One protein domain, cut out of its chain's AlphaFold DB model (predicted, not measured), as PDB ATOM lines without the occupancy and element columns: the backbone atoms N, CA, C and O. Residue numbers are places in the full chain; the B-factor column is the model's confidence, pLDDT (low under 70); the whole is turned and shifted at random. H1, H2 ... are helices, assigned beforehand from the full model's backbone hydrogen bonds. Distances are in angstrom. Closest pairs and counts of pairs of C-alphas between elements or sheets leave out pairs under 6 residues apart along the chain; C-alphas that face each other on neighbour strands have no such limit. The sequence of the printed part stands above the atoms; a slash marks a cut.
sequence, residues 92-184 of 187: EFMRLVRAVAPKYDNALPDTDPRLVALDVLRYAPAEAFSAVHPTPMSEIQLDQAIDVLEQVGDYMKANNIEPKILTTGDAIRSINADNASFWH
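Overview. This is residues 92 to 184 of the 187 residues of an uncharacterized protein of Citrobacter youngae ATCC 29220 (UniProt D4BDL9). Helix H4 makes the core, with H1 and H2 side by side on it and H3 crossing it; H5 lies apart from this body, and residues 175 to 184 stick out. The 93 printed residues hold five named helices, H1 to H5 in order, and no named strand: all helix. The whole is compact, radius of gyration of the C-alphas 13.0 A, spanning 37 by 31 by 27 A.

Along the chain. H1, residues 92 to 100, begins at C-alpha 92 (-49.320, 8.321, -63.587) and is 13.1 A long. H2 is residues 113 to 121, 12.1 A; H3, 126 to 132, 10.0 A; H4, 145 to 158, 19.8 A. H5, residues 168 to 182, 21.3 A, ends at C-alpha 182 (-37.228, 18.788, -32.452).

Arrangement. The hub H4 touches H1, closest C-alphas Val 100 and Gly 153, 5.4 A, at a steep tilt of 56 degrees. With residues 145 to 149 alone it touches H2, closest C-alphas Ala 117 and Ile 146, 5.4 A. It touches H3, closest C-alphas Ala 128 and Val 152, 5.8 A, only just about perpendicular at 72 degrees. H1 and H2 touch at a shallow tilt of 12 degrees, closest C-alphas Val 97 and Val 120, 6.5 A. In H1 to H5 every O i to N i+4 pair is within hydrogen-bond range.

Size, cuts and confidence. The farthest C-alphas, Glu 92 and His 184, are 39.9 A apart. The printed part has no cut; the links H1 to H2 and H3 to H4 are long. pLDDT is under 70 at residues 105 to 111 and 164 to 184.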
ATOM      1  N   GLU A  92     -48.976   9.516 -64.364       76.69
ATOM      2  CA  GLU A  92     -49.320   8.321 -63.587       76.69
ATOM      3  C   GLU A  92     -48.912   8.477 -62.123       76.69
ATOM      4  O   GLU A  92     -49.744   8.310 -61.234       76.69
ATOM      5  N   PHE A  93     -47.689   8.939 -61.868       78.62
ATOM      6  CA  PHE A  93     -47.219   9.267 -60.531       78.62
ATOM      7  C   PHE A  93     -48.099  10.335 -59.870       78.62
ATOM      8  O   PHE A  93     -48.549  10.170 -58.739       78.62
ATOM      9  N   MET A  94     -48.464  11.392 -60.601       80.88
ATOM     10  CA  MET A  94     -49.368  12.421 -60.071       80.88
ATOM     11  C   MET A  94     -50.782  11.898 -59.774       80.88
ATOM     12  O   MET A  94     -51.488  12.488 -58.955       80.88
ATOM     13  N   ARG A  95     -51.229  10.805 -60.412       80.94
ATOM     14  CA  ARG A  95     -52.486  10.134 -60.038       80.94
ATOM     15  C   ARG A  95     -52.350   9.401 -58.708       80.94
ATOM     16  O   ARG A  95     -53.261   9.532 -57.895       80.94
ATOM     17  N   LEU A  96     -51.230   8.715 -58.468       80.56
ATOM     18  CA  LEU A  96     -50.932   8.079 -57.177       80.56
ATOM     19  C   LEU A  96     -50.880   9.122 -56.055       80.56
ATOM     20  O   LEU A  96     -51.565   8.990 -55.043       80.56
ATOM     21  N   VAL A  97     -50.170  10.228 -56.290       83.25
ATOM     22  CA  VAL A  97     -50.098  11.355 -55.351       83.25
ATOM     23  C   VAL A  97     -51.488  11.892 -55.016       83.25
ATOM     24  O   VAL A  97     -51.810  12.070 -53.847       83.25
ATOM     25  N   ARG A  98     -52.349  12.108 -56.018       81.75
ATOM     26  CA  ARG A  98     -53.711  12.622 -55.793       81.75
ATOM     27  C   ARG A  98     -54.652  11.611 -55.141       81.75
ATOM     28  O   ARG A  98     -55.623  12.040 -54.526       81.75
ATOM     29  N   ALA A  99     -54.393  10.309 -55.274       81.31
ATOM     30  CA  ALA A  99     -55.173   9.276 -54.598       81.31
ATOM     31  C   ALA A  99     -54.966   9.327 -53.078       81.31
ATOM     32  O   ALA A  99     -55.927   9.184 -52.330       81.31
ATOM     33  N   VAL A 100     -53.738   9.600 -52.632       78.56
ATOM     34  CA  VAL A 100     -53.386   9.677 -51.204       78.56
ATOM     35  C   VAL A 100     -53.530  11.101 -50.650       78.56
ATOM     36  O   VAL A 100     -53.986  11.288 -49.525       78.56
ATOM     37  N   ALA A 101     -53.200  12.119 -51.448       79.19
ATOM     38  CA  ALA A 101     -53.273  13.535 -51.090       79.19
ATOM     39  C   ALA A 101     -53.814  14.390 -52.263       79.19
ATOM     40  O   ALA A 101     -53.049  14.973 -53.036       79.19
ATOM     41  N   PRO A 102     -55.146  14.551 -52.389       76.06
ATOM     42  CA  PRO A 102     -55.788  15.208 -53.535       76.06
ATOM     43  C   PRO A 102     -55.378  16.667 -53.774       76.06
ATOM     44  O   PRO A 102     -55.497  17.166 -54.891       76.06
ATOM     45  N   LYS A 103     -54.926  17.365 -52.723       72.00
ATOM     46  CA  LYS A 103     -54.555  18.793 -52.736       72.00
ATOM     47  C   LYS A 103     -53.045  19.034 -52.639       72.00
ATOM     48  O   LYS A 103     -52.629  20.130 -52.275       72.00
ATOM     49  N   TYR A 104     -52.227  18.018 -52.887       70.56
ATOM     50  CA  TYR A 104     -50.779  18.168 -52.835       70.56
ATOM     51  C   TYR A 104     -50.278  19.049 -53.996       70.56
ATOM     52  O   TYR A 104     -50.435  18.681 -55.159       70.56
ATOM     53  N   ASP A 105     -49.689  20.205 -53.667       66.56
ATOM     54  CA  ASP A 105     -49.208  21.227 -54.624       66.56
ATOM     55  C   ASP A 105     -47.753  21.668 -54.344       66.56
ATOM     56  O   ASP A 105     -47.235  22.615 -54.923       66.56
ATOM     57  N   ASN A 106     -47.057  20.970 -53.441       62.22
ATOM     58  CA  ASN A 106     -45.689  21.324 -53.034       62.22
ATOM     59  C   ASN A 106     -44.606  20.784 -53.987       62.22
ATOM     60  O   ASN A 106     -43.414  20.949 -53.729       62.22
ATOM     61  N   ALA A 107     -44.996  20.119 -55.074       61.00
ATOM     62  CA  ALA A 107     -44.062  19.531 -56.025       61.00
ATOM     63  C   ALA A 107     -43.432  20.624 -56.908       61.00
ATOM     64  O   ALA A 107     -44.095  21.205 -57.767       61.00
ATOM     65  N   LEU A 108     -42.131  20.884 -56.732       60.97
ATOM     66  CA  LEU A 108     -41.367  21.675 -57.701       60.97
ATOM     67  C   LEU A 108     -41.137  20.832 -58.972       60.97
ATOM     68  O   LEU A 108     -40.947  19.620 -58.843       60.97
ATOM     69  N   PRO A 109     -41.098  21.437 -60.176       56.00
ATOM     70  CA  PRO A 109     -40.990  20.707 -61.447       56.00
ATOM     71  C   PRO A 109     -39.796  19.745 -61.545       56.00
ATOM     72  O   PRO A 109     -39.917  18.704 -62.180       56.00
ATOM     73  N   ASP A 110     -38.686  20.061 -60.870       60.88
ATOM     74  CA  ASP A 110     -37.438  19.280 -60.900       60.88
ATOM     75  C   ASP A 110     -37.239  18.396 -59.650       60.88
ATOM     76  O   ASP A 110     -36.129  17.949 -59.366       60.88
ATOM     77  N   THR A 111     -38.288  18.180 -58.847       68.25
ATOM     78  CA  THR A 111     -38.183  17.365 -57.621       68.25
ATOM     79  C   THR A 111     -38.120  15.880 -57.962       68.25
ATOM     80  O   THR A 111     -38.887  15.406 -58.801       68.25
ATOM     81  N   ASP A 112     -37.268  15.134 -57.256       75.31
ATOM     82  CA  ASP A 112     -37.246  13.671 -57.331       75.31
ATOM     83  C   ASP A 112     -38.624  13.098 -56.919       75.31
ATOM     84  O   ASP A 112     -39.079  13.354 -55.794       75.31
ATOM     85  N   PRO A 113     -39.297  12.313 -57.784       77.75
ATOM     86  CA  PRO A 113     -40.568  11.659 -57.472       77.75
ATOM     87  C   PRO A 113     -40.535  10.821 -56.190       77.75
ATOM     88  O   PRO A 113     -41.539  10.733 -55.486       77.75
ATOM     89  N   ARG A 114     -39.383  10.249 -55.827       82.06
ATOM     90  CA  ARG A 114     -39.220   9.466 -54.591       82.06
ATOM     91  C   ARG A 114     -39.358  10.329 -53.341       82.06
ATOM     92  O   ARG A 114     -39.994   9.921 -52.371       82.06
ATOM     93  N   LEU A 115     -38.814  11.545 -53.383       81.25
ATOM     94  CA  LEU A 115     -38.962  12.522 -52.302       81.25
ATOM     95  C   LEU A 115     -40.403  13.017 -52.204       81.25
ATOM     96  O   LEU A 115     -40.923  13.170 -51.103       81.25
ATOM     97  N   VAL A 116     -41.060  13.222 -53.349       82.25
ATOM     98  CA  VAL A 116     -42.482  13.578 -53.381       82.25
ATOM     99  C   VAL A 116     -43.334  12.452 -52.801       82.25
ATOM    100  O   VAL A 116     -44.229  12.728 -52.011       82.25
ATOM    101  N   ALA A 117     -43.043  11.192 -53.123       83.69
ATOM    102  CA  ALA A 117     -43.768  10.055 -52.567       83.69
ATOM    103  C   ALA A 117     -43.624   9.976 -51.046       83.69
ATOM    104  O   ALA A 117     -44.623   9.822 -50.345       83.69
ATOM    105  N   LEU A 118     -42.405  10.167 -50.533       82.81
ATOM    106  CA  LEU A 118     -42.156  10.212 -49.095       82.81
ATOM    107  C   LEU A 118     -42.906  11.369 -48.422       82.81
ATOM    108  O   LEU A 118     -43.494  11.162 -47.363       82.81
ATOM    109  N   ASP A 119     -42.929  12.563 -49.028       81.38
ATOM    110  CA  ASP A 119     -43.666  13.708 -48.475       81.38
ATOM    111  C   ASP A 119     -45.182  13.466 -48.492       81.38
ATOM    112  O   ASP A 119     -45.872  13.736 -47.512       81.38
ATOM    113  N   VAL A 120     -45.708  12.873 -49.564       83.12
ATOM    114  CA  VAL A 120     -47.131  12.531 -49.689       83.12
ATOM    115  C   VAL A 120     -47.547  11.470 -48.668       83.12
ATOM    116  O   VAL A 120     -48.613  11.597 -48.061       83.12
ATOM    117  N   LEU A 121     -46.697  10.471 -48.416       84.56
ATOM    118  CA  LEU A 121     -46.929   9.439 -47.400       84.56
ATOM    119  C   LEU A 121     -47.094  10.022 -45.990       84.56
ATOM    120  O   LEU A 121     -47.861   9.474 -45.201       84.56
ATOM    121  N   ARG A 122     -46.480  11.175 -45.682       79.62
ATOM    122  CA  ARG A 122     -46.675  11.870 -44.390       79.62
ATOM    123  C   ARG A 122     -48.120  12.298 -44.158       79.62
ATOM    124  O   ARG A 122     -48.545  12.466 -43.017       79.62
ATOM    125  N   TYR A 123     -48.860  12.519 -45.239       76.25
ATOM    126  CA  TYR A 123     -50.252  12.953 -45.198       76.25
ATOM    127  C   TYR A 123     -51.240  11.789 -45.290       76.25
ATOM    128  O   TYR A 123     -52.443  12.006 -45.110       76.25
ATOM    129  N   ALA A 124     -50.755  10.569 -45.539       80.88
ATOM    130  CA  ALA A 124     -51.593   9.386 -45.564       80.88
ATOM    131  C   ALA A 124     -52.239   9.154 -44.183       80.88
ATOM    132  O   ALA A 124     -51.605   9.376 -43.144       80.88
ATOM    133  N   PRO A 125     -53.501   8.696 -44.130       78.62
ATOM    134  CA  PRO A 125     -54.105   8.240 -42.886       78.62
ATOM    135  C   PRO A 125     -53.238   7.156 -42.237       78.62
ATOM    136  O   PRO A 125     -52.834   6.201 -42.901       78.62
ATOM    137  N   ALA A 126     -52.979   7.281 -40.932       74.81
ATOM    138  CA  ALA A 126     -52.121   6.344 -40.200       74.81
ATOM    139  C   ALA A 126     -52.617   4.891 -40.299       74.81
ATOM    140  O   ALA A 126     -51.809   3.969 -40.309       74.81
ATOM    141  N   GLU A 127     -53.930   4.690 -40.423       74.88
ATOM    142  CA  GLU A 127     -54.561   3.381 -40.631       74.88
ATOM    143  C   GLU A 127     -54.124   2.735 -41.952       74.88
ATOM    144  O   GLU A 127     -53.711   1.582 -41.968       74.88
ATOM    145  N   ALA A 128     -54.143   3.495 -43.049       78.81
ATOM    146  CA  ALA A 128     -53.726   2.999 -44.356       78.81
ATOM    147  C   ALA A 128     -52.209   2.800 -44.430       78.81
ATOM    148  O   ALA A 128     -51.737   1.807 -44.978       78.81
ATOM    149  N   PHE A 129     -51.447   3.721 -43.836       80.25
ATOM    150  CA  PHE A 129     -49.994   3.625 -43.797       80.25
ATOM    151  C   PHE A 129     -49.523   2.417 -42.977       80.25
ATOM    152  O   PHE A 129     -48.757   1.605 -43.479       80.25
ATOM    153  N   SER A 130     -50.018   2.252 -41.747       77.38
ATOM    154  CA  SER A 130     -49.596   1.156 -40.858       77.38
ATOM    155  C   SER A 130     -50.027  -0.230 -41.339       77.38
ATOM    156  O   SER A 130     -49.362  -1.213 -41.018       77.38
ATOM    157  N   ALA A 131     -51.103  -0.321 -42.128       79.88
ATOM    158  CA  ALA A 131     -51.532  -1.574 -42.744       79.88
ATOM    159  C   ALA A 131     -50.568  -2.061 -43.839       79.88
ATOM    160  O   ALA A 131     -50.398  -3.267 -44.011       79.88
ATOM    161  N   VAL A 132     -49.944  -1.134 -44.568       77.19
ATOM    162  CA  VAL A 132     -49.014  -1.427 -45.671       77.19
ATOM    163  C   VAL A 132     -47.568  -1.483 -45.182       77.19
ATOM    164  O   VAL A 132     -46.806  -2.361 -45.578       77.19
ATOM    165  N   HIS A 133     -47.192  -0.566 -44.294       77.88
ATOM    166  CA  HIS A 133     -45.840  -0.413 -43.782       77.88
ATOM    167  C   HIS A 133     -45.880  -0.305 -42.245       77.88
ATOM    168  O   HIS A 133     -46.019   0.791 -41.696       77.88
ATOM    169  N   PRO A 134     -45.784  -1.439 -41.521       73.06
ATOM    170  CA  PRO A 134     -45.931  -1.473 -40.062       73.06
ATOM    171  C   PRO A 134     -44.750  -0.832 -39.313       73.06
ATOM    172  O   PRO A 134     -44.842  -0.574 -38.113       73.06
ATOM    173  N   THR A 135     -43.638  -0.583 -40.003       75.12
ATOM    174  CA  THR A 135     -42.455   0.107 -39.482       75.12
ATOM    175  C   THR A 135     -42.584   1.629 -39.614       75.12
ATOM    176  O   THR A 135     -43.326   2.135 -40.466       75.12
ATOM    177  N   PRO A 136     -41.886   2.401 -38.761       71.94
ATOM    178  CA  PRO A 136     -41.975   3.853 -38.780       71.94
ATOM    179  C   PRO A 136     -41.478   4.428 -40.110       71.94
ATOM    180  O   PRO A 136     -40.549   3.920 -40.733       71.94
ATOM    181  N   MET A 137     -42.067   5.551 -40.519       70.12
ATOM    182  CA  MET A 137     -41.780   6.217 -41.795       70.12
ATOM    183  C   MET A 137     -40.299   6.599 -41.984       70.12
ATOM    184  O   MET A 137     -39.832   6.706 -43.112       70.12
ATOM    185  N   SER A 138     -39.545   6.766 -40.893       70.94
ATOM    186  CA  SER A 138     -38.095   7.000 -40.915       70.94
ATOM    187  C   SER A 138     -37.279   5.835 -41.481       70.94
ATOM    188  O   SER A 138     -36.116   6.028 -41.816       70.94
ATOM    189  N   GLU A 139     -37.859   4.635 -41.549       74.06
ATOM    190  CA  GLU A 139     -37.207   3.423 -42.058       74.06
ATOM    191  C   GLU A 139     -37.498   3.163 -43.544       74.06
ATOM    192  O   GLU A 139     -36.919   2.245 -44.123       74.06
ATOM    193  N   ILE A 140     -38.357   3.972 -44.180       77.31
ATOM    194  CA  ILE A 140     -38.640   3.844 -45.612       77.31
ATOM    195  C   ILE A 140     -37.399   4.247 -46.401       77.31
ATOM    196  O   ILE A 140     -36.928   5.386 -46.322       77.31
ATOM    197  N   GLN A 141     -36.900   3.319 -47.209       77.25
ATOM    198  CA  GLN A 141     -35.846   3.618 -48.164       77.25
ATOM    199  C   GLN A 141     -36.425   4.380 -49.365       77.25
ATOM    200  O   GLN A 141     -37.556   4.155 -49.799       77.25
ATOM    201  N   LEU A 142     -35.648   5.320 -49.905       73.81
ATOM    202  CA  LEU A 142     -36.083   6.211 -50.989       73.81
ATOM    203  C   LEU A 142     -36.532   5.465 -52.251       73.81
ATOM    204  O   LEU A 142     -37.437   5.908 -52.950       73.81
ATOM    205  N   ASP A 143     -35.894   4.344 -52.553       74.75
ATOM    206  CA  ASP A 143     -36.224   3.460 -53.668       74.75
ATOM    207  C   ASP A 143     -37.569   2.736 -53.497       74.75
ATOM    208  O   ASP A 143     -38.199   2.412 -54.499       74.75
ATOM    209  N   GLN A 144     -38.036   2.557 -52.260       77.38
ATOM    210  CA  GLN A 144     -39.305   1.900 -51.925       77.38
ATOM    211  C   GLN A 144     -40.471   2.884 -51.758       77.38
ATOM    212  O   GLN A 144     -41.629   2.477 -51.736       77.38
ATOM    213  N   ALA A 145     -40.194   4.186 -51.648       81.31
ATOM    214  CA  ALA A 145     -41.201   5.193 -51.308       81.31
ATOM    215  C   ALA A 145     -42.378   5.249 -52.299       81.31
ATOM    216  O   ALA A 145     -43.517   5.463 -51.887       81.31
ATOM    217  N   ILE A 146     -42.122   5.046 -53.595       81.00
ATOM    218  CA  ILE A 146     -43.180   5.072 -54.614       81.00
ATOM    219  C   ILE A 146     -44.040   3.807 -54.547       81.00
ATOM    220  O   ILE A 146     -45.265   3.912 -54.580       81.00
ATOM    221  N   ASP A 147     -43.417   2.645 -54.368       81.56
ATOM    222  CA  ASP A 147     -44.127   1.368 -54.255       81.56
ATOM    223  C   ASP A 147     -45.005   1.346 -52.993       81.56
ATOM    224  O   ASP A 147     -46.147   0.886 -53.021       81.56
ATOM    225  N   VAL A 148     -44.511   1.914 -51.887       82.50
ATOM    226  CA  VAL A 148     -45.290   2.080 -50.651       82.50
ATOM    227  C   VAL A 148     -46.446   3.064 -50.860       82.50
ATOM    228  O   VAL A 148     -47.556   2.799 -50.405       82.50
ATOM    229  N   LEU A 149     -46.235   4.176 -51.576       85.12
ATOM    230  CA  LEU A 149     -47.306   5.126 -51.904       85.12
ATOM    231  C   LEU A 149     -48.416   4.482 -52.740       85.12
ATOM    232  O   LEU A 149     -49.595   4.713 -52.467       85.12
ATOM    233  N   GLU A 150     -48.049   3.684 -53.739       84.31
ATOM    234  CA  GLU A 150     -49.000   2.951 -54.572       84.31
ATOM    235  C   GLU A 150     -49.832   1.980 -53.731       84.31
ATOM    236  O   GLU A 150     -51.061   2.052 -53.745       84.31
ATOM    237  N   GLN A 151     -49.176   1.158 -52.908       80.69
ATOM    238  CA  GLN A 151     -49.849   0.199 -52.031       80.69
ATOM    239  C   GLN A 151     -50.769   0.882 -51.010       80.69
ATOM    240  O   GLN A 151     -51.867   0.392 -50.742       80.69
ATOM    241  N   VAL A 152     -50.365   2.032 -50.459       83.62
ATOM    242  CA  VAL A 152     -51.211   2.839 -49.566       83.62
ATOM    243  C   VAL A 152     -52.426   3.386 -50.317       83.62
ATOM    244  O   VAL A 152     -53.541   3.305 -49.802       83.62
ATOM    245  N   GLY A 153     -52.248   3.894 -51.538       81.94
ATOM    246  CA  GLY A 153     -53.351   4.359 -52.383       81.94
ATOM    247  C   GLY A 153     -54.349   3.249 -52.722       81.94
ATOM    248  O   GLY A 153     -55.563   3.446 -52.605       81.94
ATOM    249  N   ASP A 154     -53.853   2.062 -53.068       81.50
ATOM    250  CA  ASP A 154     -54.675   0.885 -53.347       81.50
ATOM    251  C   ASP A 154     -55.415   0.397 -52.100       81.50
ATOM    252  O   ASP A 154     -56.612   0.104 -52.164       81.50
ATOM    253  N   TYR A 155     -54.747   0.386 -50.945       80.31
ATOM    254  CA  TYR A 155     -55.368   0.032 -49.673       80.31
ATOM    255  C   TYR A 155     -56.468   1.026 -49.277       80.31
ATOM    256  O   TYR A 155     -57.555   0.610 -48.866       80.31
ATOM    257  N   MET A 156     -56.228   2.331 -49.441       80.75
ATOM    258  CA  MET A 156     -57.233   3.367 -49.182       80.75
ATOM    259  C   MET A 156     -58.461   3.184 -50.073       80.75
ATOM    260  O   MET A 156     -59.592   3.246 -49.592       80.75
ATOM    261  N   LYS A 157     -58.250   2.886 -51.358       81.38
ATOM    262  CA  LYS A 157     -59.330   2.634 -52.315       81.38
ATOM    263  C   LYS A 157     -60.102   1.353 -51.997       81.38
ATOM    264  O   LYS A 157     -61.327   1.350 -52.088       81.38
ATOM    265  N   ALA A 158     -59.409   0.281 -51.614       83.19
ATOM    266  CA  ALA A 158     -60.019  -1.005 -51.276       83.19
ATOM    267  C   ALA A 158     -60.865  -0.940 -49.994       83.19
ATOM    268  O   ALA A 158     -61.894  -1.608 -49.907       83.19
ATOM    269  N   ASN A 159     -60.461  -0.114 -49.025       75.69
ATOM    270  CA  ASN A 159     -61.132   0.022 -47.729       75.69
ATOM    271  C   ASN A 159     -62.001   1.286 -47.617       75.69
ATOM    272  O   ASN A 159     -62.514   1.585 -46.542       75.69
ATOM    273  N   ASN A 160     -62.186   2.018 -48.722       80.56
ATOM    274  CA  ASN A 160     -62.969   3.254 -48.794       80.56
ATOM    275  C   ASN A 160     -62.534   4.317 -47.760       80.56
ATOM    276  O   ASN A 160     -63.361   5.027 -47.187       80.56
ATOM    277  N   ILE A 161     -61.225   4.397 -47.506       75.75
ATOM    278  CA  ILE A 161     -60.617   5.352 -46.579       75.75
ATOM    279  C   ILE A 161     -60.449   6.677 -47.318       75.75
ATOM    280  O   ILE A 161     -59.726   6.764 -48.312       75.75
ATOM    281  N   GLU A 162     -61.110   7.720 -46.824       72.44
ATOM    282  CA  GLU A 162     -61.019   9.035 -47.442       72.44
ATOM    283  C   GLU A 162     -59.629   9.660 -47.233       72.44
ATOM    284  O   GLU A 162     -59.085   9.639 -46.121       72.44
ATOM    285  N   PRO A 163     -59.046  10.264 -48.282       70.38
ATOM    286  CA  PRO A 163     -57.817  11.027 -48.152       70.38
ATOM    287  C   PRO A 163     -57.983  12.178 -47.170       70.38
ATOM    288  O   PRO A 163     -58.969  12.922 -47.214       70.38
ATOM    289  N   LYS A 164     -56.985  12.384 -46.310       68.25
ATOM    290  CA  LYS A 164     -57.022  13.486 -45.353       68.25
ATOM    291  C   LYS A 164     -56.996  14.812 -46.115       68.25
ATOM    292  O   LYS A 164     -56.054  15.112 -46.848       68.25
ATOM    293  N   ILE A 165     -58.046  15.619 -45.958       57.31
ATOM    294  CA  ILE A 165     -58.131  16.919 -46.623       57.31
ATOM    295  C   ILE A 165     -57.065  17.831 -46.020       57.31
ATOM    296  O   ILE A 165     -57.178  18.265 -44.878       57.31
ATOM    297  N   LEU A 166     -56.050  18.156 -46.817       57.16
ATOM    298  CA  LEU A 166     -55.054  19.161 -46.469       57.16
ATOM    299  C   LEU A 166     -55.745  20.525 -46.396       57.16
ATOM    300  O   LEU A 166     -56.066  21.139 -47.419       57.16
ATOM    301  N   THR A 167     -56.019  20.996 -45.185       51.56
ATOM    302  CA  THR A 167     -56.253  22.420 -44.947       51.56
ATOM    303  C   THR A 167     -54.925  23.073 -44.581       51.56
ATOM    304  O   THR A 167     -54.066  22.444 -43.967       51.56
ATOM    305  N   THR A 168     -54.728  24.348 -44.929       50.03
ATOM    306  CA  THR A 168     -53.512  25.106 -44.574       50.03
ATOM    307  C   THR A 168     -53.203  25.036 -43.069       50.03
ATOM    308  O   THR A 168     -52.042  25.060 -42.673       50.03
ATOM    309  N   GLY A 169     -54.228  24.861 -42.225       51.94
ATOM    310  CA  GLY A 169     -54.077  24.642 -40.787       51.94
ATOM    311  C   GLY A 169     -53.453  23.294 -40.399       51.94
ATOM    312  O   GLY A 169     -52.759  23.226 -39.388       51.94
ATOM    313  N   ASP A 170     -53.635  22.235 -41.189       51.34
ATOM    314  CA  ASP A 170     -53.059  20.912 -40.908       51.34
ATOM    315  C   ASP A 170     -51.583  20.827 -41.295       51.34
ATOM    316  O   ASP A 170     -50.794  20.252 -40.548       51.34
ATOM    317  N   ALA A 171     -51.182  21.497 -42.381       52.72
ATOM    318  CA  ALA A 171     -49.771  21.675 -42.728       52.72
ATOM    319  C   ALA A 171     -49.021  22.452 -41.629       52.72
ATOM    320  O   ALA A 171     -47.945  22.043 -41.195       52.72
ATOM    321  N   ILE A 172     -49.627  23.524 -41.099       52.41
ATOM    322  CA  ILE A 172     -49.064  24.297 -39.978       52.41
ATOM    323  C   ILE A 172     -48.997  23.448 -38.700       52.41
ATOM    324  O   ILE A 172     -48.007  23.519 -37.974       52.41
ATOM    325  N   ARG A 173     -50.012  22.621 -38.417       53.88
ATOM    326  CA  ARG A 173     -49.992  21.711 -37.259       53.88
ATOM    327  C   ARG A 173     -48.923  20.629 -37.379       53.88
ATOM    328  O   ARG A 173     -48.281  20.351 -36.374       53.88
ATOM    329  N   SER A 174     -48.692  20.076 -38.570       53.59
ATOM    330  CA  SER A 174     -47.600  19.124 -38.813       53.59
ATOM    331  C   SER A 174     -46.236  19.776 -38.590       53.59
ATOM    332  O   SER A 174     -45.437  19.253 -37.824       53.59
ATOM    333  N   ILE A 175     -46.003  20.964 -39.160       54.72
ATOM    334  CA  ILE A 175     -44.756  21.723 -38.955       54.72
ATOM    335  C   ILE A 175     -44.562  22.064 -37.471       54.72
ATOM    336  O   ILE A 175     -43.453  21.983 -36.950       54.72
ATOM    337  N   ASN A 176     -45.634  22.423 -36.761       52.75
ATOM    338  CA  ASN A 176     -45.568  22.691 -35.326       52.75
ATOM    339  C   ASN A 176     -45.311  21.427 -34.496       52.75
ATOM    340  O   ASN A 176     -44.596  21.518 -33.503       52.75
ATOM    341  N   ALA A 177     -45.856  20.272 -34.881       53.53
ATOM    342  CA  ALA A 177     -45.593  18.995 -34.218       53.53
ATOM    343  C   ALA A 177     -44.143  18.531 -34.441       53.53
ATOM    344  O   ALA A 177     -43.486  18.117 -33.486       53.53
ATOM    345  N   ASP A 178     -43.622  18.695 -35.658       52.16
ATOM    346  CA  ASP A 178     -42.224  18.420 -36.002       52.16
ATOM    347  C   ASP A 178     -41.268  19.379 -35.275       52.16
ATOM    348  O   ASP A 178     -40.240  18.968 -34.746       52.16
ATOM    349  N   ASN A 179     -41.625  20.662 -35.159       52.38
ATOM    350  CA  ASN A 179     -40.861  21.620 -34.358       52.38
ATOM    351  C   ASN A 179     -40.926  21.289 -32.858       52.38
ATOM    352  O   ASN A 179     -39.935  21.444 -32.149       52.38
ATOM    353  N   ALA A 180     -42.076  20.842 -32.351       53.47
ATOM    354  CA  ALA A 180     -42.236  20.489 -30.943       53.47
ATOM    355  C   ALA A 180     -41.413  19.251 -30.560       53.47
ATOM    356  O   ALA A 180     -40.825  19.230 -29.475       53.47
ATOM    357  N   SER A 181     -41.326  18.254 -31.446       54.09
ATOM    358  CA  SER A 181     -40.471  17.080 -31.246       54.09
ATOM    359  C   SER A 181     -38.986  17.438 -31.352       54.09
ATOM    360  O   SER A 181     -38.202  16.997 -30.516       54.09
ATOM    361  N   PHE A 182     -38.609  18.321 -32.285       48.56
ATOM    362  CA  PHE A 182     -37.228  18.788 -32.452       48.56
ATOM    363  C   PHE A 182     -36.716  19.606 -31.256       48.56
ATOM    364  O   PHE A 182     -35.531  19.570 -30.932       48.56
ATOM    365  N   TRP A 183     -37.605  20.333 -30.573       49.91
ATOM    366  CA  TRP A 183     -37.232  21.188 -29.444       49.91
ATOM    367  C   TRP A 183     -37.420  20.564 -28.059       49.91
ATOM    368  O   TRP A 183     -37.102  21.256 -27.092       49.91
ATOM    369  N   HIS A 184     -37.919  19.321 -27.932       49.16
ATOM    370  CA  HIS A 184     -38.214  18.652 -26.650       49.16
ATOM    371  C   HIS A 184     -38.609  19.638 -25.538       49.16
ATOM    372  O   HIS A 184     -37.995  19.697 -24.473       49.16
TER     373      HIS A 184